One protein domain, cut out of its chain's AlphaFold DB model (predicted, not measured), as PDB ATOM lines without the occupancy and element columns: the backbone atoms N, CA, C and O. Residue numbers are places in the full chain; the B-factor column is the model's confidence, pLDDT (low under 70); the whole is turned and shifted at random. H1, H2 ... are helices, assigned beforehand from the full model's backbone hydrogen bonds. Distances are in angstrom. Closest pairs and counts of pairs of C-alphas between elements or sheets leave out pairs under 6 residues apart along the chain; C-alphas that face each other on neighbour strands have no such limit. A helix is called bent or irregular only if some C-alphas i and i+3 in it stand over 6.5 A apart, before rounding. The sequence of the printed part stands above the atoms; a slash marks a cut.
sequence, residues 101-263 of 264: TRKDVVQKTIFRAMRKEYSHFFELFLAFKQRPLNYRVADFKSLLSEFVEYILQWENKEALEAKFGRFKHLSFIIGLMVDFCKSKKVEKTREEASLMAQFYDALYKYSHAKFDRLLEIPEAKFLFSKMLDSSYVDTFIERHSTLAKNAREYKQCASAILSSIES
ATOM      1  N   THR A 101     -56.090  -2.013 -29.565       53.84
ATOM      2  CA  THR A 101     -55.784  -3.298 -30.216       53.84
ATOM      3  C   THR A 101     -54.558  -3.290 -31.123       53.84
ATOM      4  O   THR A 101     -54.200  -4.326 -31.690       53.84
ATOM      5  N   ARG A 102     -53.888  -2.146 -31.317       70.06
ATOM      6  CA  ARG A 102     -52.595  -2.177 -31.998       70.06
ATOM      7  C   ARG A 102     -51.565  -2.808 -31.059       70.06
ATOM      8  O   ARG A 102     -51.337  -2.329 -29.949       70.06
ATOM      9  N   LYS A 103     -50.908  -3.868 -31.540       75.81
ATOM     10  CA  LYS A 103     -49.884  -4.641 -30.814       75.81
ATOM     11  C   LYS A 103     -48.802  -3.739 -30.188       75.81
ATOM     12  O   LYS A 103     -48.251  -4.094 -29.151       75.81
ATOM     13  N   ASP A 104     -48.506  -2.587 -30.798       79.12
ATOM     14  CA  ASP A 104     -47.504  -1.620 -30.339       79.12
ATOM     15  C   ASP A 104     -47.902  -0.964 -29.005       79.12
ATOM     16  O   ASP A 104     -47.122  -0.965 -28.053       79.12
ATOM     17  N   VAL A 105     -49.144  -0.494 -28.887       85.19
ATOM     18  CA  VAL A 105     -49.712   0.071 -27.656       85.19
ATOM     19  C   VAL A 105     -49.795  -0.986 -26.552       85.19
ATOM     20  O   VAL A 105     -49.466  -0.690 -25.399       85.19
ATOM     21  N   VAL A 106     -50.173  -2.223 -26.888       89.69
ATOM     22  CA  VAL A 106     -50.263  -3.331 -25.920       89.69
ATOM     23  C   VAL A 106     -48.881  -3.656 -25.332       89.69
ATOM     24  O   VAL A 106     -48.701  -3.569 -24.114       89.69
ATOM     25  N   GLN A 107     -47.881  -3.915 -26.185       90.12
ATOM     26  CA  GLN A 107     -46.489  -4.166 -25.780       90.12
ATOM     27  C   GLN A 107     -45.890  -2.983 -24.988       90.12
ATOM     28  O   GLN A 107     -45.301  -3.188 -23.924       90.12
ATOM     29  N   LYS A 108     -46.098  -1.733 -25.439       90.31
ATOM     30  CA  LYS A 108     -45.668  -0.511 -24.723       90.31
ATOM     31  C   LYS A 108     -46.235  -0.439 -23.310       90.31
ATOM     32  O   LYS A 108     -45.541  -0.023 -22.380       90.31
ATOM     33  N   THR A 109     -47.500  -0.821 -23.145       91.94
ATOM     34  CA  THR A 109     -48.180  -0.785 -21.846       91.94
ATOM     35  C   THR A 109     -47.643  -1.872 -20.916       91.94
ATOM     36  O   THR A 109     -47.377  -1.569 -19.755       91.94
ATOM     37  N   ILE A 110     -47.390  -3.085 -21.428       93.38
ATOM     38  CA  ILE A 110     -46.700  -4.154 -20.683       93.38
ATOM     39  C   ILE A 110     -45.321  -3.675 -20.220       93.38
ATOM     40  O   ILE A 110     -45.013  -3.753 -19.036       93.38
ATOM     41  N   PHE A 111     -44.511  -3.100 -21.112       93.38
ATOM     42  CA  PHE A 111     -43.161  -2.645 -20.766       93.38
ATOM     43  C   PHE A 111     -43.171  -1.540 -19.690       93.38
ATOM     44  O   PHE A 111     -42.406  -1.591 -18.726       93.38
ATOM     45  N   ARG A 112     -44.095  -0.573 -19.792       92.69
ATOM     46  CA  ARG A 112     -44.313   0.456 -18.755       92.69
ATOM     47  C   ARG A 112     -44.754  -0.137 -17.415       92.69
ATOM     48  O   ARG A 112     -44.322   0.352 -16.375       92.69
ATOM     49  N   ALA A 113     -45.601  -1.161 -17.435       94.75
ATOM     50  CA  ALA A 113     -46.046  -1.873 -16.243       94.75
ATOM     51  C   ALA A 113     -44.893  -2.646 -15.579       94.75
ATOM     52  O   ALA A 113     -44.638  -2.453 -14.393       94.75
ATOM     53  N   MET A 114     -44.099  -3.392 -16.355       94.38
ATOM     54  CA  MET A 114     -42.910  -4.088 -15.851       94.38
ATOM     55  C   MET A 114     -41.918  -3.143 -15.169       94.38
ATOM     56  O   MET A 114     -41.373  -3.488 -14.124       94.38
ATOM     57  N   ARG A 115     -41.685  -1.942 -15.726       93.94
ATOM     58  CA  ARG A 115     -40.833  -0.937 -15.067       93.94
ATOM     59  C   ARG A 115     -41.332  -0.604 -13.661       93.94
ATOM     60  O   ARG A 115     -40.517  -0.568 -12.749       93.94
ATOM     61  N   LYS A 116     -42.647  -0.446 -13.476       93.06
ATOM     62  CA  LYS A 116     -43.254  -0.185 -12.160       93.06
ATOM     63  C   LYS A 116     -43.063  -1.355 -11.187       93.06
ATOM     64  O   LYS A 116     -42.711  -1.098 -10.043       93.06
ATOM     65  N   GLU A 117     -43.211  -2.608 -11.629       93.62
ATOM     66  CA  GLU A 117     -42.919  -3.778 -10.773       93.62
ATOM     67  C   GLU A 117     -41.442  -3.836 -10.369       93.62
ATOM     68  O   GLU A 117     -41.149  -4.033  -9.195       93.62
ATOM     69  N   TYR A 118     -40.498  -3.614 -11.291       94.31
ATOM     70  CA  TYR A 118     -39.071  -3.604 -10.939       94.31
ATOM     71  C   TYR A 118     -38.708  -2.455  -9.990       94.31
ATOM     72  O   TYR A 118     -37.960  -2.685  -9.040       94.31
ATOM     73  N   SER A 119     -39.261  -1.249 -10.186       94.56
ATOM     74  CA  SER A 119     -39.129  -0.146  -9.222       94.56
ATOM     75  C   SER A 119     -39.666  -0.547  -7.842       94.56
ATOM     76  O   SER A 119     -38.968  -0.378  -6.845       94.56
ATOM     77  N   HIS A 120     -40.850  -1.159  -7.787       93.44
ATOM     78  CA  HIS A 120     -41.470  -1.605  -6.540       93.44
ATOM     79  C   HIS A 120     -40.675  -2.725  -5.843       93.44
ATOM     80  O   HIS A 120     -40.451  -2.672  -4.636       93.44
ATOM     81  N   PHE A 121     -40.172  -3.716  -6.586       92.81
ATOM     82  CA  PHE A 121     -39.290  -4.754  -6.042       92.81
ATOM     83  C   PHE A 121     -37.987  -4.173  -5.483       92.81
ATOM     84  O   PHE A 121     -37.497  -4.654  -4.461       92.81
ATOM     85  N   PHE A 122     -37.449  -3.123  -6.107       95.62
ATOM     86  CA  PHE A 122     -36.282  -2.416  -5.589       95.62
ATOM     87  C   PHE A 122     -36.599  -1.658  -4.291       95.62
ATOM     88  O   PHE A 122     -35.845  -1.769  -3.328       95.62
ATOM     89  N   GLU A 123     -37.734  -0.959  -4.207       94.94
ATOM     90  CA  GLU A 123     -38.201  -0.315  -2.966       94.94
ATOM     91  C   GLU A 123     -38.389  -1.327  -1.824       94.94
ATOM     92  O   GLU A 123     -37.913  -1.099  -0.710       94.94
ATOM     93  N   LEU A 124     -39.017  -2.475  -2.103       93.00
ATOM     94  CA  LEU A 124     -39.184  -3.565  -1.135       93.00
ATOM     95  C   LEU A 124     -37.837  -4.146  -0.685       93.00
ATOM     96  O   LEU A 124     -37.649  -4.413   0.503       93.00
ATOM     97  N   PHE A 125     -36.887  -4.311  -1.608       95.25
ATOM     98  CA  PHE A 125     -35.523  -4.733  -1.293       95.25
ATOM     99  C   PHE A 125     -34.811  -3.722  -0.382       95.25
ATOM    100  O   PHE A 125     -34.227  -4.121   0.628       95.25
ATOM    101  N   LEU A 126     -34.896  -2.422  -0.688       95.19
ATOM    102  CA  LEU A 126     -34.324  -1.365   0.149       95.19
ATOM    103  C   LEU A 126     -34.943  -1.377   1.550       95.19
ATOM    104  O   LEU A 126     -34.202  -1.379   2.532       95.19
ATOM    105  N   ALA A 127     -36.272  -1.468   1.657       93.94
ATOM    106  CA  ALA A 127     -36.974  -1.550   2.936       93.94
ATOM    107  C   ALA A 127     -36.553  -2.791   3.749       93.94
ATOM    108  O   ALA A 127     -36.222  -2.672   4.930       93.94
ATOM    109  N   PHE A 128     -36.475  -3.966   3.115       92.94
ATOM    110  CA  PHE A 128     -35.996  -5.205   3.743       92.94
ATOM    111  C   PHE A 128     -34.544  -5.094   4.238       92.94
ATOM    112  O   PHE A 128     -34.213  -5.579   5.321       92.94
ATOM    113  N   LYS A 129     -33.680  -4.417   3.475       92.56
ATOM    114  CA  LYS A 129     -32.282  -4.128   3.837       92.56
ATOM    115  C   LYS A 129     -32.119  -2.906   4.755       92.56
ATOM    116  O   LYS A 129     -30.984  -2.527   5.031       92.56
ATOM    117  N   GLN A 130     -33.215  -2.296   5.217       93.06
ATOM    118  CA  GLN A 130     -33.228  -1.088   6.055       93.06
ATOM    119  C   GLN A 130     -32.435   0.085   5.438       93.06
ATOM    120  O   GLN A 130     -31.809   0.887   6.131       93.06
ATOM    121  N   ARG A 131     -32.447   0.179   4.103       91.81
ATOM    122  CA  ARG A 131     -31.826   1.253   3.318       91.81
ATOM    123  C   ARG A 131     -32.818   2.411   3.114       91.81
ATOM    124  O   ARG A 131     -34.020   2.171   3.002       91.81
ATOM    125  N   PRO A 132     -32.344   3.666   3.007       89.31
ATOM    126  CA  PRO A 132     -33.210   4.807   2.721       89.31
ATOM    127  C   PRO A 132     -33.809   4.722   1.309       89.31
ATOM    128  O   PRO A 132     -33.081   4.564   0.332       89.31
ATOM    129  N   LEU A 133     -35.127   4.910   1.183       88.81
ATOM    130  CA  LEU A 133     -35.812   4.995  -0.120       88.81
ATOM    131  C   LEU A 133     -35.425   6.269  -0.900       88.81
ATOM    132  O   LEU A 133     -35.406   6.280  -2.128       88.81
ATOM    133  N   ASN A 134     -35.033   7.333  -0.194       90.19
ATOM    134  CA  ASN A 134     -34.557   8.605  -0.747       90.19
ATOM    135  C   ASN A 134     -33.022   8.648  -0.950       90.19
ATOM    136  O   ASN A 134     -32.388   9.687  -0.758       90.19
ATOM    137  N   TYR A 135     -32.421   7.523  -1.348       90.81
ATOM    138  CA  TYR A 135     -30.983   7.374  -1.618       90.81
ATOM    139  C   TYR A 135     -30.448   8.341  -2.698       90.81
ATOM    140  O   TYR A 135     -31.163   8.732  -3.637       90.81
ATOM    141  N   ARG A 136     -29.165   8.717  -2.601       91.62
ATOM    142  CA  ARG A 136     -28.523   9.665  -3.528       91.62
ATOM    143  C   ARG A 136     -28.128   8.970  -4.836       91.62
ATOM    144  O   ARG A 136     -28.070   7.749  -4.929       91.62
ATOM    145  N   VAL A 137     -27.820   9.760  -5.870       91.69
ATOM    146  CA  VAL A 137     -27.337   9.229  -7.164       91.69
ATOM    147  C   VAL A 137     -26.011   8.472  -7.002       91.69
ATOM    148  O   VAL A 137     -25.813   7.463  -7.669       91.69
ATOM    149  N   ALA A 138     -25.135   8.919  -6.094       91.44
ATOM    150  CA  ALA A 138     -23.864   8.253  -5.798       91.44
ATOM    151  C   ALA A 138     -24.061   6.816  -5.272       91.44
ATOM    152  O   ALA A 138     -23.366   5.902  -5.705       91.44
ATOM    153  N   ASP A 139     -25.061   6.608  -4.411       93.06
ATOM    154  CA  ASP A 139     -25.344   5.310  -3.784       93.06
ATOM    155  C   ASP A 139     -26.002   4.321  -4.767       93.06
ATOM    156  O   ASP A 139     -25.946   3.105  -4.577       93.06
ATOM    157  N   PHE A 140     -26.627   4.832  -5.836       94.19
ATOM    158  CA  PHE A 140     -27.494   4.061  -6.732       94.19
ATOM    159  C   PHE A 140     -26.789   2.876  -7.402       94.19
ATOM    160  O   PHE A 140     -27.373   1.797  -7.456       94.19
ATOM    161  N   LYS A 141     -25.531   3.029  -7.853       91.88
ATOM    162  CA  LYS A 141     -24.768   1.901  -8.429       91.88
ATOM    163  C   LYS A 141     -24.555   0.782  -7.402       91.88
ATOM    164  O   LYS A 141     -24.725  -0.379  -7.750       91.88
ATOM    165  N   SER A 142     -24.230   1.120  -6.149       93.81
ATOM    166  CA  SER A 142     -24.017   0.126  -5.083       93.81
ATOM    167  C   SER A 142     -25.313  -0.607  -4.743       93.81
ATOM    168  O   SER A 142     -25.346  -1.834  -4.737       93.81
ATOM    169  N   LEU A 143     -26.400   0.142  -4.531       95.19
ATOM    170  CA  LEU A 143     -27.703  -0.430  -4.188       95.19
ATOM    171  C   LEU A 143     -28.263  -1.311  -5.319       95.19
ATOM    172  O   LEU A 143     -28.840  -2.359  -5.038       95.19
ATOM    173  N   LEU A 144     -28.055  -0.928  -6.586       95.19
ATOM    174  CA  LEU A 144     -28.381  -1.777  -7.736       95.19
ATOM    175  C   LEU A 144     -27.565  -3.069  -7.749       95.19
ATOM    176  O   LEU A 144     -28.149  -4.120  -7.991       95.19
ATOM    177  N   SER A 145     -26.257  -3.025  -7.483       93.50
ATOM    178  CA  SER A 145     -25.436  -4.243  -7.408       93.50
ATOM    179  C   SER A 145     -25.911  -5.183  -6.296       93.50
ATOM    180  O   SER A 145     -26.126  -6.362  -6.566       93.50
ATOM    181  N   GLU A 146     -26.186  -4.668  -5.088       94.00
ATOM    182  CA  GLU A 146     -26.743  -5.478  -3.989       94.00
ATOM    183  C   GLU A 146     -28.105  -6.108  -4.366       94.00
ATOM    184  O   GLU A 146     -28.393  -7.247  -3.993       94.00
ATOM    185  N   PHE A 147     -28.944  -5.391  -5.126       94.81
ATOM    186  CA  PHE A 147     -30.222  -5.909  -5.629       94.81
ATOM    187  C   PHE A 147     -30.044  -6.965  -6.731       94.81
ATOM    188  O   PHE A 147     -30.737  -7.980  -6.720       94.81
ATOM    189  N   VAL A 148     -29.101  -6.763  -7.656       92.75
ATOM    190  CA  VAL A 148     -28.781  -7.713  -8.738       92.75
ATOM    191  C   VAL A 148     -28.255  -9.027  -8.163       92.75
ATOM    192  O   VAL A 148     -28.688 -10.100  -8.582       92.75
ATOM    193  N   GLU A 149     -27.377  -8.963  -7.161       91.00
ATOM    194  CA  GLU A 149     -26.922 -10.147  -6.428       91.00
ATOM    195  C   GLU A 149     -28.087 -10.861  -5.732       91.00
ATOM    196  O   GLU A 149     -28.208 -12.081  -5.832       91.00
ATOM    197  N   TYR A 150     -28.976 -10.112  -5.071       89.06
ATOM    198  CA  TYR A 150     -30.140 -10.667  -4.379       89.06
ATOM    199  C   TYR A 150     -31.094 -11.422  -5.317       89.06
ATOM    200  O   TYR A 150     -31.515 -12.528  -4.980       89.06
ATOM    201  N   ILE A 151     -31.399 -10.882  -6.503       85.44
ATOM    202  CA  ILE A 151     -32.285 -11.562  -7.463       85.44
ATOM    203  C   ILE A 151     -31.607 -12.749  -8.165       85.44
ATOM    204  O   ILE A 151     -32.278 -13.717  -8.514       85.44
ATOM    205  N   LEU A 152     -30.282 -12.705  -8.368       84.94
ATOM    206  CA  LEU A 152     -29.538 -13.804  -8.992       84.94
ATOM    207  C   LEU A 152     -29.320 -14.983  -8.036       84.94
ATOM    208  O   LEU A 152     -29.169 -16.107  -8.503       84.94
ATOM    209  N   GLN A 153     -29.368 -14.775  -6.715       83.38
ATOM    210  CA  GLN A 153     -29.315 -15.861  -5.719       83.38
ATOM    211  C   GLN A 153     -30.494 -16.847  -5.807       83.38
ATOM    212  O   GLN A 153     -30.441 -17.913  -5.195       83.38
ATOM    213  N   TRP A 154     -31.567 -16.501  -6.521       75.44
ATOM    214  CA  TRP A 154     -32.751 -17.353  -6.690       75.44
ATOM    215  C   TRP A 154     -32.666 -18.261  -7.922       75.44
ATOM    216  O   TRP A 154     -33.543 -19.092  -8.145       75.44
ATOM    217  N   GLU A 155     -31.608 -18.123  -8.720       78.62
ATOM    218  CA  GLU A 155     -31.478 -18.738 -10.036       78.62
ATOM    219  C   GLU A 155     -30.101 -19.393 -10.193       78.62
ATOM    220  O   GLU A 155     -29.097 -18.916  -9.666       78.62
ATOM    221  N   ASN A 156     -30.009 -20.464 -10.985       83.00
ATOM    222  CA  ASN A 156     -28.698 -20.944 -11.411       83.00
ATOM    223  C   ASN A 156     -28.180 -20.027 -12.533       83.00
ATOM    224  O   ASN A 156     -28.684 -20.069 -13.657       83.00
ATOM    225  N   LYS A 157     -27.156 -19.218 -12.228       81.00
ATOM    226  CA  LYS A 157     -26.525 -18.292 -13.181       81.00
ATOM    227  C   LYS A 157     -26.068 -18.981 -14.473       81.00
ATOM    228  O   LYS A 157     -26.283 -18.430 -15.545       81.00
ATOM    229  N   GLU A 158     -25.474 -20.169 -14.388       83.88
ATOM    230  CA  GLU A 158     -24.987 -20.914 -15.559       83.88
ATOM    231  C   GLU A 158     -26.154 -21.344 -16.457       83.88
ATOM    232  O   GLU A 158     -26.081 -21.211 -17.677       83.88
ATOM    233  N   ALA A 159     -27.269 -21.774 -15.859       85.62
ATOM    234  CA  ALA A 159     -28.487 -22.115 -16.595       85.62
ATOM    235  C   ALA A 159     -29.147 -20.882 -17.243       85.62
ATOM    236  O   ALA A 159     -29.656 -20.975 -18.361       85.62
ATOM    237  N   LEU A 160     -29.116 -19.720 -16.578       84.62
ATOM    238  CA  LEU A 160     -29.588 -18.462 -17.165       84.62
ATOM    239  C   LEU A 160     -28.706 -18.009 -18.333       84.62
ATOM    240  O   LEU A 160     -29.237 -17.681 -19.393       84.62
ATOM    241  N   GLU A 161     -27.380 -18.019 -18.171       87.06
ATOM    242  CA  GLU A 161     -26.454 -17.633 -19.242       87.06
ATOM    243  C   GLU A 161     -26.490 -18.621 -20.419       87.06
ATOM    244  O   GLU A 161     -26.315 -18.202 -21.564       87.06
ATOM    245  N   ALA A 162     -26.794 -19.900 -20.175       86.12
ATOM    246  CA  ALA A 162     -27.054 -20.882 -21.226       86.12
ATOM    247  C   ALA A 162     -28.389 -20.645 -21.963       86.12
ATOM    248  O   ALA A 162     -28.438 -20.826 -23.178       86.12
ATOM    249  N   LYS A 163     -29.462 -20.225 -21.268       85.81
ATOM    250  CA  LYS A 163     -30.772 -19.943 -21.897       85.81
ATOM    251  C   LYS A 163     -30.802 -18.609 -22.651       85.81
ATOM    252  O   LYS A 163     -31.440 -18.522 -23.696       85.81
ATOM    253  N   PHE A 164     -30.164 -17.565 -22.121       87.31
ATOM    254  CA  PHE A 164     -30.322 -16.189 -22.617       87.31
ATOM    255  C   PHE A 164     -29.051 -15.580 -23.224       87.31
ATOM    256  O   PHE A 164     -29.153 -14.590 -23.947       87.31
ATOM    257  N   GLY A 165     -27.874 -16.150 -22.956       87.44
ATOM    258  CA  GLY A 165     -26.574 -15.538 -23.240       87.44
ATOM    259  C   GLY A 165     -25.973 -14.828 -22.019       87.44
ATOM    260  O   GLY A 165     -26.620 -14.654 -20.988       87.44
ATOM    261  N   ARG A 166     -24.703 -14.420 -22.125       88.50
ATOM    262  CA  ARG A 166     -23.954 -13.802 -21.013       88.50
ATOM    263  C   ARG A 166     -24.518 -12.439 -20.616       88.50
ATOM    264  O   ARG A 166     -24.693 -11.572 -21.469       88.50
ATOM    265  N   PHE A 167     -24.664 -12.220 -19.312       89.88
ATOM    266  CA  PHE A 167     -25.144 -10.963 -18.740       89.88
ATOM    267  C   PHE A 167     -23.982 -10.005 -18.436       89.88
ATOM    268  O   PHE A 167     -23.365 -10.069 -17.372       89.88
ATOM    269  N   LYS A 168     -23.673  -9.110 -19.379       90.25
ATOM    270  CA  LYS A 168     -22.603  -8.105 -19.251       90.25
ATOM    271  C   LYS A 168     -23.066  -6.821 -18.560       90.25
ATOM    272  O   LYS A 168     -22.279  -6.194 -17.856       90.25
ATOM    273  N   HIS A 169     -24.322  -6.424 -18.761       92.25
ATOM    274  CA  HIS A 169     -24.851  -5.110 -18.376       92.25
ATOM    275  C   HIS A 169     -26.117  -5.206 -17.506       92.25
ATOM    276  O   HIS A 169     -26.891  -4.251 -17.432       92.25
ATOM    277  N   LEU A 170     -26.350  -6.336 -16.826       92.31
ATOM    278  CA  LEU A 170     -27.597  -6.598 -16.089       92.31
ATOM    279  C   LEU A 170     -27.925  -5.524 -15.049       92.31
ATOM    280  O   LEU A 170     -29.047  -5.023 -15.036       92.31
ATOM    281  N   SER A 171     -26.949  -5.104 -14.240       93.62
ATOM    282  CA  SER A 171     -27.139  -4.028 -13.258       93.62
ATOM    283  C   SER A 171     -27.539  -2.703 -13.908       93.62
ATOM    284  O   SER A 171     -28.354  -1.966 -13.358       93.62
ATOM    285  N   PHE A 172     -27.018  -2.416 -15.104       94.88
ATOM    286  CA  PHE A 172     -27.367  -1.214 -15.857       94.88
ATOM    287  C   PHE A 172     -28.776  -1.306 -16.455       94.88
ATOM    288  O   PHE A 172     -29.579  -0.392 -16.274       94.88
ATOM    289  N   ILE A 173     -29.121  -2.429 -17.095       94.81
ATOM    290  CA  ILE A 173     -30.457  -2.671 -17.663       94.81
ATOM    291  C   ILE A 173     -31.542  -2.663 -16.571       94.81
ATOM    292  O   ILE A 173     -32.592  -2.044 -16.750       94.81
ATOM    293  N   ILE A 174     -31.278  -3.260 -15.405       94.81
ATOM    294  CA  ILE A 174     -32.169  -3.167 -14.237       94.81
ATOM    295  C   ILE A 174     -32.246  -1.728 -13.722       94.81
ATOM    296  O   ILE A 174     -33.342  -1.260 -13.422       94.81
ATOM    297  N   GLY A 175     -31.134  -0.988 -13.699       95.56
ATOM    298  CA  GLY A 175     -31.138   0.446 -13.404       95.56
ATOM    299  C   GLY A 175     -32.091   1.239 -14.305       95.56
ATOM    300  O   GLY A 175     -32.874   2.045 -13.803       95.56
ATOM    301  N   LEU A 176     -32.104   0.960 -15.614       95.38
ATOM    302  CA  LEU A 176     -33.036   1.583 -16.566       95.38
ATOM    303  C   LEU A 176     -34.503   1.207 -16.298       95.38
ATOM    304  O   LEU A 176     -35.389   2.041 -16.512       95.38
ATOM    305  N   MET A 177     -34.773  -0.011 -15.814       94.62
ATOM    306  CA  MET A 177     -36.114  -0.414 -15.381       94.62
ATOM    307  C   MET A 177     -36.542   0.375 -14.139       94.62
ATOM    308  O   MET A 177     -37.538   1.102 -14.204       94.62
ATOM    309  N   VAL A 178     -35.745   0.270 -13.070       94.31
ATOM    310  CA  VAL A 178     -35.991   0.785 -11.713       94.31
ATOM    311  C   VAL A 178     -36.045   2.312 -11.668       94.31
ATOM    312  O   VAL A 178     -37.042   2.873 -11.218       94.31
ATOM    313  N   ASP A 179     -35.002   2.993 -12.148       91.31
ATOM    314  CA  ASP A 179     -34.910   4.455 -12.156       91.31
ATOM    315  C   ASP A 179     -34.058   4.944 -13.341       91.31
ATOM    316  O   ASP A 179     -32.836   5.132 -13.278       91.31
ATOM    317  N   PHE A 180     -34.746   5.189 -14.457       89.00
ATOM    318  CA  PHE A 180     -34.161   5.766 -15.664       89.00
ATOM    319  C   PHE A 180     -33.561   7.167 -15.419       89.00
ATOM    320  O   PHE A 180     -32.558   7.532 -16.035       89.00
ATOM    321  N   CYS A 181     -34.126   7.957 -14.501       89.25
ATOM    322  CA  CYS A 181     -33.681   9.324 -14.221       89.25
ATOM    323  C   CYS A 181     -32.349   9.346 -13.457       89.25
ATOM    324  O   CYS A 181     -31.467  10.141 -13.796       89.25
ATOM    325  N   LYS A 182     -32.156   8.456 -12.475       90.38
ATOM    326  CA  LYS A 182     -30.852   8.243 -11.821       90.38
ATOM    327  C   LYS A 182     -29.864   7.564 -12.770       90.38
ATOM    328  O   LYS A 182     -28.715   8.001 -12.837       90.38
ATOM    329  N   SER A 183     -30.314   6.614 -13.596       91.75
ATOM    330  CA  SER A 183     -29.487   5.984 -14.643       91.75
ATOM    331  C   SER A 183     -28.946   6.989 -15.672       91.75
ATOM    332  O   SER A 183     -27.793   6.891 -16.100       91.75
ATOM    333  N   LYS A 184     -29.717   8.031 -16.023       90.25
ATOM    334  CA  LYS A 184     -29.233   9.142 -16.865       90.25
ATOM    335  C   LYS A 184     -28.085   9.918 -16.196       90.25
ATOM    336  O   LYS A 184     -27.181  10.348 -16.907       90.25
ATOM    337  N   LYS A 185     -28.080  10.046 -14.862       91.25
ATOM    338  CA  LYS A 185     -27.133  10.875 -14.086       91.25
ATOM    339  C   LYS A 185     -25.832  10.180 -13.664       91.25
ATOM    340  O   LYS A 185     -24.874  10.875 -13.351       91.25
ATOM    341  N   VAL A 186     -25.773   8.849 -13.642       90.19
ATOM    342  CA  VAL A 186     -24.515   8.118 -13.386       90.19
ATOM    343  C   VAL A 186     -23.598   8.107 -14.612       90.19
ATOM    344  O   VAL A 186     -24.075   8.093 -15.744       90.19
ATOM    345  N   GLU A 187     -22.284   8.073 -14.400       90.19
ATOM    346  CA  GLU A 187     -21.299   7.874 -15.472       90.19
ATOM    347  C   GLU A 187     -21.528   6.535 -16.195       90.19
ATOM    348  O   GLU A 187     -21.851   5.532 -15.543       90.19
ATOM    349  N   LYS A 188     -21.384   6.539 -17.527       92.56
ATOM    350  CA  LYS A 188     -21.720   5.432 -18.436       92.56
ATOM    351  C   LYS A 188     -20.609   5.183 -19.452       92.56
ATOM    352  O   LYS A 188     -20.041   6.136 -19.982       92.56
ATOM    353  N   THR A 189     -20.376   3.921 -19.798       94.44
ATOM    354  CA  THR A 189     -19.558   3.556 -20.964       94.44
ATOM    355  C   THR A 189     -20.279   3.883 -22.281       94.44
ATOM    356  O   THR A 189     -21.487   4.136 -22.317       94.44
ATOM    357  N   ARG A 190     -19.552   3.824 -23.408       94.50
ATOM    358  CA  ARG A 190     -20.140   3.956 -24.756       94.50
ATOM    359  C   ARG A 190     -21.216   2.894 -25.034       94.50
ATOM    360  O   ARG A 190     -22.207   3.184 -25.702       94.50
ATOM    361  N   GLU A 191     -21.024   1.682 -24.519       94.06
ATOM    362  CA  GLU A 191     -21.972   0.572 -24.656       94.06
ATOM    363  C   GLU A 191     -23.238   0.842 -23.833       94.06
ATOM    364  O   GLU A 191     -24.341   0.797 -24.373       94.06
ATOM    365  N   GLU A 192     -23.093   1.249 -22.568       94.81
ATOM    366  CA  GLU A 192     -24.215   1.635 -21.699       94.81
ATOM    367  C   GLU A 192     -25.010   2.825 -22.264       94.81
ATOM    368  O   GLU A 192     -26.241   2.836 -22.211       94.81
ATOM    369  N   ALA A 193     -24.341   3.809 -22.872       94.25
ATOM    370  CA  ALA A 193     -25.012   4.912 -23.561       94.25
ATOM    371  C   ALA A 193     -25.859   4.427 -24.758       94.25
ATOM    372  O   ALA A 193     -26.992   4.886 -24.932       94.25
ATOM    373  N   SER A 194     -25.356   3.463 -25.539       94.44
ATOM    374  CA  SER A 194     -26.110   2.824 -26.630       94.44
ATOM    375  C   SER A 194     -27.312   2.027 -26.109       94.44
ATOM    376  O   SER A 194     -28.425   2.179 -26.616       94.44
ATOM    377  N   LEU A 195     -27.122   1.227 -25.055       94.88
ATOM    378  CA  LEU A 195     -28.192   0.458 -24.410       94.88
ATOM    379  C   LEU A 195     -29.296   1.379 -23.867       94.88
ATOM    380  O   LEU A 195     -30.477   1.131 -24.106       94.88
ATOM    381  N   MET A 196     -28.926   2.484 -23.211       94.62
ATOM    382  CA  MET A 196     -29.868   3.498 -22.720       94.62
ATOM    383  C   MET A 196     -30.692   4.119 -23.854       94.62
ATOM    384  O   MET A 196     -31.901   4.303 -23.696       94.62
ATOM    385  N   ALA A 197     -30.061   4.417 -24.995       91.88
ATOM    386  CA  ALA A 197     -30.751   4.945 -26.166       91.88
ATOM    387  C   ALA A 197     -31.752   3.930 -26.741       91.88
ATOM    388  O   ALA A 197     -32.898   4.295 -26.997       91.88
ATOM    389  N   GLN A 198     -31.370   2.653 -26.868       91.69
ATOM    390  CA  GLN A 198     -32.271   1.579 -27.313       91.69
ATOM    391  C   GLN A 198     -33.475   1.414 -26.372       91.69
ATOM    392  O   GLN A 198     -34.616   1.352 -26.832       91.69
ATOM    393  N   PHE A 199     -33.241   1.435 -25.056       92.56
ATOM    394  CA  PHE A 199     -34.291   1.367 -24.033       92.56
ATOM    395  C   PHE A 199     -35.274   2.543 -24.123       92.56
ATOM    396  O   PHE A 199     -36.490   2.355 -24.081       92.56
ATOM    397  N   TYR A 200     -34.749   3.763 -24.278       89.75
ATOM    398  CA  TYR A 200     -35.551   4.973 -24.446       89.75
ATOM    399  C   TYR A 200     -36.396   4.915 -25.724       89.75
ATOM    400  O   TYR A 200     -37.594   5.213 -25.710       89.75
ATOM    401  N   ASP A 201     -35.795   4.490 -26.833       90.00
ATOM    402  CA  ASP A 201     -36.469   4.376 -28.122       90.00
ATOM    403  C   ASP A 201     -37.576   3.317 -28.106       90.00
ATOM    404  O   ASP A 201     -38.664   3.574 -28.632       90.00
ATOM    405  N   ALA A 202     -37.340   2.175 -27.456       87.81
ATOM    406  CA  ALA A 202     -38.339   1.132 -27.244       87.81
ATOM    407  C   ALA A 202     -39.474   1.576 -26.300       87.81
ATOM    408  O   ALA A 202     -40.613   1.171 -26.504       87.81
ATOM    409  N   LEU A 203     -39.215   2.425 -25.298       83.25
ATOM    410  CA  LEU A 203     -40.233   2.828 -24.316       83.25
ATOM    411  C   LEU A 203     -41.057   4.061 -24.729       83.25
ATOM    412  O   LEU A 203     -42.258   4.130 -24.439       83.25
ATOM    413  N   TYR A 204     -40.436   5.048 -25.379       81.12
ATOM    414  CA  TYR A 204     -41.049   6.354 -25.648       81.12
ATOM    415  C   TYR A 204     -41.384   6.555 -27.126       81.12
ATOM    416  O   TYR A 204     -42.565   6.743 -27.437       81.12
ATOM    417  N   LYS A 205     -40.392   6.444 -28.025       81.25
ATOM    418  CA  LYS A 205     -40.579   6.639 -29.480       81.25
ATOM    419  C   LYS A 205     -41.347   5.493 -30.151       81.25
ATOM    420  O   LYS A 205     -41.989   5.734 -31.161       81.25
ATOM    421  N   TYR A 206     -41.259   4.295 -29.574       72.44
ATOM    422  CA  TYR A 206     -42.005   3.062 -29.838       72.44
ATOM    423  C   TYR A 206     -42.213   2.638 -31.308       72.44
ATOM    424  O   TYR A 206     -42.974   3.238 -32.061       72.44
ATOM    425  N   SER A 207     -41.657   1.485 -31.678       80.50
ATOM    426  CA  SER A 207     -42.128   0.683 -32.815       80.50
ATOM    427  C   SER A 207     -41.847  -0.798 -32.553       80.50
ATOM    428  O   SER A 207     -41.002  -1.111 -31.715       80.50
ATOM    429  N   HIS A 208     -42.513  -1.707 -33.276       77.75
ATOM    430  CA  HIS A 208     -42.256  -3.151 -33.165       77.75
ATOM    431  C   HIS A 208     -40.771  -3.479 -33.307       77.75
ATOM    432  O   HIS A 208     -40.171  -3.941 -32.351       77.75
ATOM    433  N   ALA A 209     -40.138  -3.059 -34.406       84.94
ATOM    434  CA  ALA A 209     -38.711  -3.283 -34.630       84.94
ATOM    435  C   ALA A 209     -37.788  -2.710 -33.529       84.94
ATOM    436  O   ALA A 209     -36.677  -3.198 -33.362       84.94
ATOM    437  N   LYS A 210     -38.205  -1.681 -32.773       89.75
ATOM    438  CA  LYS A 210     -37.432  -1.165 -31.623       89.75
ATOM    439  C   LYS A 210     -37.594  -2.037 -30.381       89.75
ATOM    440  O   LYS A 210     -36.634  -2.218 -29.641       89.75
ATOM    441  N   PHE A 211     -38.795  -2.563 -30.158       88.88
ATOM    442  CA  PHE A 211     -39.073  -3.501 -29.077       88.88
ATOM    443  C   PHE A 211     -38.459  -4.881 -29.354       88.88
ATOM    444  O   PHE A 211     -37.848  -5.464 -28.468       88.88
ATOM    445  N   ASP A 212     -38.531  -5.359 -30.594       88.12
ATOM    446  CA  ASP A 212     -37.945  -6.635 -31.007       88.12
ATOM    447  C   ASP A 212     -36.405  -6.586 -30.878       88.12
ATOM    448  O   ASP A 212     -35.824  -7.481 -30.276       88.12
ATOM    449  N   ARG A 213     -35.751  -5.476 -31.273       90.25
ATOM    450  CA  ARG A 213     -34.317  -5.223 -30.990       90.25
ATOM    451  C   ARG A 213     -33.985  -5.170 -29.500       90.25
ATOM    452  O   ARG A 213     -32.944  -5.665 -29.087       90.25
ATOM    453  N   LEU A 214     -34.852  -4.585 -28.671       91.81
ATOM    454  CA  LEU A 214     -34.665  -4.629 -27.218       91.81
ATOM    455  C   LEU A 214     -34.667  -6.084 -26.715       91.81
ATOM    456  O   LEU A 214     -33.874  -6.418 -25.840       91.81
ATOM    457  N   LEU A 215     -35.501  -6.952 -27.293       91.44
ATOM    458  CA  LEU A 215     -35.521  -8.387 -26.999       91.44
ATOM    459  C   LEU A 215     -34.369  -9.184 -27.638       91.44
ATOM    460  O   LEU A 215     -34.256 -10.371 -27.354       91.44
ATOM    461  N   GLU A 216     -33.476  -8.585 -28.431       90.69
ATOM    462  CA  GLU A 216     -32.211  -9.232 -28.828       90.69
ATOM    463  C   GLU A 216     -31.184  -9.222 -27.674       90.69
ATOM    464  O   GLU A 216     -30.253 -10.025 -27.660       90.69
ATOM    465  N   ILE A 217     -31.368  -8.347 -26.676       92.62
ATOM    466  CA  ILE A 217     -30.450  -8.159 -25.546       92.62
ATOM    467  C   ILE A 217     -30.685  -9.261 -24.485       92.62
ATOM    468  O   ILE A 217     -31.792  -9.330 -23.938       92.62
ATOM    469  N   PRO A 218     -29.677 -10.091 -24.129       92.75
ATOM    470  CA  PRO A 218     -29.804 -11.192 -23.159       92.75
ATOM    471  C   PRO A 218     -30.468 -10.805 -21.837       92.75
ATOM    472  O   PRO A 218     -31.369 -11.486 -21.344       92.75
ATOM    473  N   GLU A 219     -30.055  -9.675 -21.270       93.31
ATOM    474  CA  GLU A 219     -30.560  -9.169 -19.999       93.31
ATOM    475  C   GLU A 219     -32.019  -8.713 -20.107       93.31
ATOM    476  O   GLU A 219     -32.798  -8.918 -19.179       93.31
ATOM    477  N   ALA A 220     -32.427  -8.150 -21.249       93.50
ATOM    478  CA  ALA A 220     -33.826  -7.818 -21.489       93.50
ATOM    479  C   ALA A 220     -34.669  -9.093 -21.658       93.50
ATOM    480  O   ALA A 220     -35.690  -9.218 -20.981       93.50
ATOM    481  N   LYS A 221     -34.220 -10.074 -22.461       93.25
ATOM    482  CA  LYS A 221     -34.882 -11.393 -22.575       93.25
ATOM    483  C   LYS A 221     -35.134 -12.009 -21.198       93.25
ATOM    484  O   LYS A 221     -36.257 -12.421 -20.909       93.25
ATOM    485  N   PHE A 222     -34.119 -12.008 -20.333       92.06
ATOM    486  CA  PHE A 222     -34.226 -12.482 -18.955       92.06
ATOM    487  C   PHE A 222     -35.324 -11.744 -18.168       92.06
ATOM    488  O   PHE A 222     -36.259 -12.392 -17.690       92.06
ATOM    489  N   LEU A 223     -35.279 -10.408 -18.083       92.38
ATOM    490  CA  LEU A 223     -36.251  -9.628 -17.296       92.38
ATOM    491  C   LEU A 223     -37.691  -9.736 -17.832       92.38
ATOM    492  O   LEU A 223     -38.640  -9.819 -17.052       92.38
ATOM    493  N   PHE A 224     -37.872  -9.786 -19.155       94.06
ATOM    494  CA  PHE A 224     -39.184 -10.038 -19.762       94.06
ATOM    495  C   PHE A 224     -39.675 -11.458 -19.482       94.06
ATOM    496  O   PHE A 224     -40.824 -11.618 -19.074       94.06
ATOM    497  N   SER A 225     -38.818 -12.475 -19.609       92.12
ATOM    498  CA  SER A 225     -39.205 -13.861 -19.315       92.12
ATOM    499  C   SER A 225     -39.662 -14.052 -17.866       92.12
ATOM    500  O   SER A 225     -40.637 -14.756 -17.631       92.12
ATOM    501  N   LYS A 226     -39.019 -13.380 -16.900       88.75
ATOM    502  CA  LYS A 226     -39.358 -13.501 -15.474       88.75
ATOM    503  C   LYS A 226     -40.677 -12.834 -15.100       88.75
ATOM    504  O   LYS A 226     -41.408 -13.386 -14.288       88.75
ATOM    505  N   MET A 227     -40.998 -11.679 -15.684       90.31
ATOM    506  CA  MET A 227     -42.251 -10.980 -15.369       90.31
ATOM    507  C   MET A 227     -43.458 -11.533 -16.141       90.31
ATOM    508  O   MET A 227     -44.589 -11.432 -15.670       90.31
ATOM    509  N   LEU A 228     -43.231 -12.078 -17.339       92.19
ATOM    510  CA  LEU A 228     -44.298 -12.549 -18.226       92.19
ATOM    511  C   LEU A 228     -44.534 -14.060 -18.160       92.19
ATOM    512  O   LEU A 228     -45.453 -14.525 -18.830       92.19
ATOM    513  N   ASP A 229     -43.746 -14.806 -17.372       87.31
ATOM    514  CA  ASP A 229     -43.934 -16.247 -17.183       87.31
ATOM    515  C   ASP A 229     -45.372 -16.594 -16.772       87.31
ATOM    516  O   ASP A 229     -46.022 -15.894 -15.993       87.31
ATOM    517  N   SER A 230     -45.835 -17.734 -17.276       70.69
ATOM    518  CA  SER A 230     -47.147 -18.325 -17.025       70.69
ATOM    519  C   SER A 230     -47.536 -18.411 -15.543       70.69
ATOM    520  O   SER A 230     -48.721 -18.302 -15.232       70.69
ATOM    521  N   SER A 231     -46.570 -18.558 -14.629       81.81
ATOM    522  CA  SER A 231     -46.825 -18.600 -13.184       81.81
ATOM    523  C   SER A 231     -47.138 -17.232 -12.556       81.81
ATOM    524  O   SER A 231     -47.835 -17.180 -11.542       81.81
ATOM    525  N   TYR A 232     -46.676 -16.125 -13.155       86.31
ATOM    526  CA  TYR A 232     -46.801 -14.775 -12.588       86.31
ATOM    527  C   TYR A 232     -47.658 -13.810 -13.411       86.31
ATOM    528  O   TYR A 232     -48.233 -12.875 -12.847       86.31
ATOM    529  N   VAL A 233     -47.779 -14.031 -14.723       92.44
ATOM    530  CA  VAL A 233     -48.431 -13.112 -15.675       92.44
ATOM    531  C   VAL A 233     -49.846 -12.698 -15.259       92.44
ATOM    532  O   VAL A 233     -50.246 -11.554 -15.471       92.44
ATOM    533  N   ASP A 234     -50.581 -13.594 -14.602       91.81
ATOM    534  CA  ASP A 234     -51.917 -13.332 -14.070       91.81
ATOM    535  C   ASP A 234     -51.879 -12.315 -12.919       91.81
ATOM    536  O   ASP A 234     -52.553 -11.286 -12.981       91.81
ATOM    537  N   THR A 235     -51.005 -12.533 -11.929       90.94
ATOM    538  CA  THR A 235     -50.791 -11.599 -10.809       90.94
ATOM    539  C   THR A 235     -50.264 -10.248 -11.298       90.94
ATOM    540  O   THR A 235     -50.729  -9.201 -10.845       90.94
ATOM    541  N   PHE A 236     -49.328 -10.253 -12.251       93.12
ATOM    542  CA  PHE A 236     -48.803  -9.048 -12.897       93.12
ATOM    543  C   PHE A 236     -49.914  -8.217 -13.561       93.12
ATOM    544  O   PHE A 236     -50.020  -7.008 -13.343       93.12
ATOM    545  N   ILE A 237     -50.782  -8.857 -14.348       93.88
ATOM    546  CA  ILE A 237     -51.878  -8.179 -15.051       93.88
ATOM    547  C   ILE A 237     -52.935  -7.650 -14.075       93.88
ATOM    548  O   ILE A 237     -53.435  -6.541 -14.272       93.88
ATOM    549  N   GLU A 238     -53.256  -8.394 -13.019       92.25
ATOM    550  CA  GLU A 238     -54.251  -7.990 -12.018       92.25
ATOM    551  C   GLU A 238     -53.786  -6.807 -11.154       92.25
ATOM    552  O   GLU A 238     -54.583  -5.909 -10.870       92.25
ATOM    553  N   ARG A 239     -52.490  -6.732 -10.813       90.56
ATOM    554  CA  ARG A 239     -51.902  -5.600 -10.064       90.56
ATOM    555  C   ARG A 239     -51.959  -4.269 -10.813       90.56
ATOM    556  O   ARG A 239     -52.003  -3.207 -10.190       90.56
ATOM    557  N   HIS A 240     -51.969  -4.290 -12.142       92.81
ATOM    558  CA  HIS A 240     -51.961  -3.073 -12.949       92.81
ATOM    559  C   HIS A 240     -53.346  -2.749 -13.511       92.81
ATOM    560  O   HIS A 240     -53.804  -3.343 -14.483       92.81
ATOM    561  N   SER A 241     -53.980  -1.703 -12.974       89.25
ATOM    562  CA  SER A 241     -55.359  -1.305 -13.307       89.25
ATOM    563  C   SER A 241     -55.651  -1.060 -14.798       89.25
ATOM    564  O   SER A 241     -56.799  -1.188 -15.222       89.25
ATOM    565  N   THR A 242     -54.647  -0.712 -15.613       89.81
ATOM    566  CA  THR A 242     -54.780  -0.627 -17.081       89.81
ATOM    567  C   THR A 242     -54.757  -2.004 -17.743       89.81
ATOM    568  O   THR A 242     -55.531  -2.230 -18.672       89.81
ATOM    569  N   LEU A 243     -53.912  -2.923 -17.259       92.94
ATOM    570  CA  LEU A 243     -53.809  -4.281 -17.794       92.94
ATOM    571  C   LEU A 243     -55.055  -5.100 -17.431       92.94
ATOM    572  O   LEU A 243     -55.695  -5.665 -18.316       92.94
ATOM    573  N   ALA A 244     -55.464  -5.074 -16.160       92.25
ATOM    574  CA  ALA A 244     -56.636  -5.787 -15.649       92.25
ATOM    575  C   ALA A 244     -57.919  -5.511 -16.464       92.25
ATOM    576  O   ALA A 244     -58.690  -6.426 -16.748       92.25
ATOM    577  N   LYS A 245     -58.120  -4.264 -16.925       90.75
ATOM    578  CA  LYS A 245     -59.287  -3.860 -17.740       90.75
ATOM    579  C   LYS A 245     -59.412  -4.604 -19.073       90.75
ATOM    580  O   LYS A 245     -60.530  -4.756 -19.555       90.75
ATOM    581  N   ASN A 246     -58.303  -5.063 -19.655       91.38
ATOM    582  CA  ASN A 246     -58.285  -5.857 -20.891       91.38
ATOM    583  C   ASN A 246     -57.431  -7.125 -20.708       91.38
ATOM    584  O   ASN A 246     -56.674  -7.504 -21.600       91.38
ATOM    585  N   ALA A 247     -57.534  -7.784 -19.546       92.56
ATOM    586  CA  ALA A 247     -56.610  -8.842 -19.123       92.56
ATOM    587  C   ALA A 247     -56.344  -9.919 -20.193       92.56
ATOM    588  O   ALA A 247     -55.197 -10.301 -20.400       92.56
ATOM    589  N   ARG A 248     -57.373 -10.366 -20.930       92.62
ATOM    590  CA  ARG A 248     -57.234 -11.355 -22.020       92.62
ATOM    591  C   ARG A 248     -56.243 -10.922 -23.107       92.62
ATOM    592  O   ARG A 248     -55.447 -11.738 -23.555       92.62
ATOM    593  N   GLU A 249     -56.308  -9.666 -23.532       92.31
ATOM    594  CA  GLU A 249     -55.466  -9.110 -24.596       92.31
ATOM    595  C   GLU A 249     -54.010  -8.983 -24.135       92.31
ATOM    596  O   GLU A 249     -53.085  -9.379 -24.845       92.31
ATOM    597  N   TYR A 250     -53.805  -8.533 -22.894       94.19
ATOM    598  CA  TYR A 250     -52.473  -8.462 -22.300       94.19
ATOM    599  C   TYR A 250     -51.872  -9.845 -22.016       94.19
ATOM    600  O   TYR A 250     -50.683 -10.018 -22.266       94.19
ATOM    601  N   LYS A 251     -52.669 -10.849 -21.609       93.56
ATOM    602  CA  LYS A 251     -52.216 -12.253 -21.504       93.56
ATOM    603  C   LYS A 251     -51.765 -12.784 -22.867       93.56
ATOM    604  O   LYS A 251     -50.655 -13.287 -22.984       93.56
ATOM    605  N   GLN A 252     -52.572 -12.597 -23.917       92.94
ATOM    606  CA  GLN A 252     -52.213 -13.003 -25.285       92.94
ATOM    607  C   GLN A 252     -50.929 -12.319 -25.784       92.94
ATOM    608  O   GLN A 252     -50.080 -12.966 -26.397       92.94
ATOM    609  N   CYS A 253     -50.756 -11.025 -25.500       92.75
ATOM    610  CA  CYS A 253     -49.541 -10.302 -25.862       92.75
ATOM    611  C   CYS A 253     -48.319 -10.758 -25.048       92.75
ATOM    612  O   CYS A 253     -47.251 -10.930 -25.631       92.75
ATOM    613  N   ALA A 254     -48.473 -11.019 -23.746       93.56
ATOM    614  CA  ALA A 254     -47.417 -11.566 -22.899       93.56
ATOM    615  C   ALA A 254     -46.946 -12.944 -23.396       93.56
ATOM    616  O   ALA A 254     -45.746 -13.140 -23.581       93.56
ATOM    617  N   SER A 255     -47.874 -13.852 -23.725       92.75
ATOM    618  CA  SER A 255     -47.539 -15.143 -24.343       92.75
ATOM    619  C   SER A 255     -46.797 -14.969 -25.672       92.75
ATOM    620  O   SER A 255     -45.789 -15.631 -25.891       92.75
ATOM    621  N   ALA A 256     -47.231 -14.044 -26.536       91.19
ATOM    622  CA  ALA A 256     -46.545 -13.778 -27.804       91.19
ATOM    623  C   ALA A 256     -45.123 -13.207 -27.613       91.19
ATOM    624  O   ALA A 256     -44.230 -13.529 -28.396       91.19
ATOM    625  N   ILE A 257     -44.900 -12.389 -26.576       92.69
ATOM    626  CA  ILE A 257     -43.563 -11.909 -26.194       92.69
ATOM    627  C   ILE A 257     -42.700 -13.084 -25.716       92.69
ATOM    628  O   ILE A 257     -41.593 -13.256 -26.224       92.69
ATOM    629  N   LEU A 258     -43.204 -13.930 -24.808       91.94
ATOM    630  CA  LEU A 258     -42.479 -15.124 -24.357       91.94
ATOM    631  C   LEU A 258     -42.089 -16.039 -25.520       91.94
ATOM    632  O   LEU A 258     -40.920 -16.387 -25.646       91.94
ATOM    633  N   SER A 259     -43.023 -16.363 -26.418       90.31
ATOM    634  CA  SER A 259     -42.726 -17.213 -27.578       90.31
ATOM    635  C   SER A 259     -41.628 -16.628 -28.473       90.31
ATOM    636  O   SER A 259     -40.840 -17.388 -29.027       90.31
ATOM    637  N   SER A 260     -41.517 -15.297 -28.585       88.38
ATOM    638  CA  SER A 260     -40.409 -14.648 -29.312       88.38
ATOM    639  C   SER A 260     -39.062 -14.678 -28.575       88.38
ATOM    640  O   SER A 260     -38.016 -14.592 -29.208       88.38
ATOM    641  N   ILE A 261     -39.074 -14.825 -27.245       89.06
ATOM    642  CA  ILE A 261     -37.866 -14.977 -26.419       89.06
ATOM    643  C   ILE A 261     -37.365 -16.428 -26.449       89.06
ATOM    644  O   ILE A 261     -36.156 -16.647 -26.422       89.06
ATOM    645  N   GLU A 262     -38.289 -17.394 -26.491       81.94
ATOM    646  CA  GLU A 262     -38.009 -18.837 -26.439       81.94
ATOM    647  C   GLU A 262     -37.852 -19.505 -27.811       81.94
ATOM    648  O   GLU A 262     -37.418 -20.655 -27.878       81.94
ATOM    649  N   SER A 263     -38.175 -18.801 -28.898       63.75
ATOM    650  CA  SER A 263     -37.811 -19.242 -30.248       63.75
ATOM    651  C   SER A 263     -36.286 -19.139 -30.441       63.75
ATOM    652  O   SER A 263     -35.721 -18.108 -30.062       63.75
TER     653      SER A 263
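What this domain is: This is residues 101 to 263 of the 264 residues of the protein "Hypothetical protein" of Euplotes harpa (UniProt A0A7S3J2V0). A long helix, H1, runs most of the length of a compact helical body, and shorter helices meet it in turn along its length: H11, H6, H4 and H2, mostly at wide angles. H8 packs between H11 and one end of H4, H3 packs on H8 at the outside, H7 folds back on H6, H5 sits by H2 and H4, and H9 and H10 make a corner by H11. The printed part has 163 residues with eleven named helices, H1 to H11 in order, and no named strand; the class is all helix. The radius of gyration of the C-alphas is 15.5 A, and the spans are 42 by 33 by 33 A.

Where its parts are: H1, residues 103 to 128, begins at C-alpha 103 (-49.884, -4.641, -30.814) and is 37.2 A long. H2, residues 137 to 152, 23.2 A, is only just irregular: C-alphas 138 and 141 are 6.9 A apart. H3 is residues 157 to 164, H4 170 to 178 and H5 180 to 185. H6, residues 190 to 205, is 21.1 A long. H7 is residues 208 to 214, H8 218 to 228 at 15.4 A, H9 233 to 239 and H10 241 to 244. H11, residues 247 to 262, 22.3 A, ends at C-alpha 262 (-38.009, -18.837, -26.439).

How they stand to each other: H4 is the hub, touching five helices. It touches H1 about perpendicular at 79 degrees, the closest C-alphas being those of Ser 119 and Val 178, 4.1 A apart. H2 touches H4 at Val 148 and Ser 171, C-alphas 6.1 A apart. H5 touches H4 at Gly 175 and Ser 183, closest C-alphas 5.9 A apart. H6 and H7 form a helical hairpin, a shallow tilt of 31 degrees, opposite ways, with the closest C-alphas, of Ala 202 and Lys 210, 5.0 A apart. H3 touches H8 at Phe 164 and Pro 218, closest C-alphas 5.1 A apart. H11 touches H8 at Leu 228 and Ala 254, closest C-alphas 5.7 A apart. H9 and H10 touch only at the corner, and only just, with 3 pairs of C-alphas within 8 A. Every O i to N i+4 pair is within hydrogen-bond range in H1, H3, H4, H6, H7, H8, H9 and H11; H2 has 10 of 12, H5 1 of 2, and H10 is too short for such a pair.

The domain as a whole: The C-alphas farthest apart are those of Thr 101 and Gln 130, at 42.8 A. The printed part has no cut and no long link. Residues 101 and 263 are under pLDDT 70.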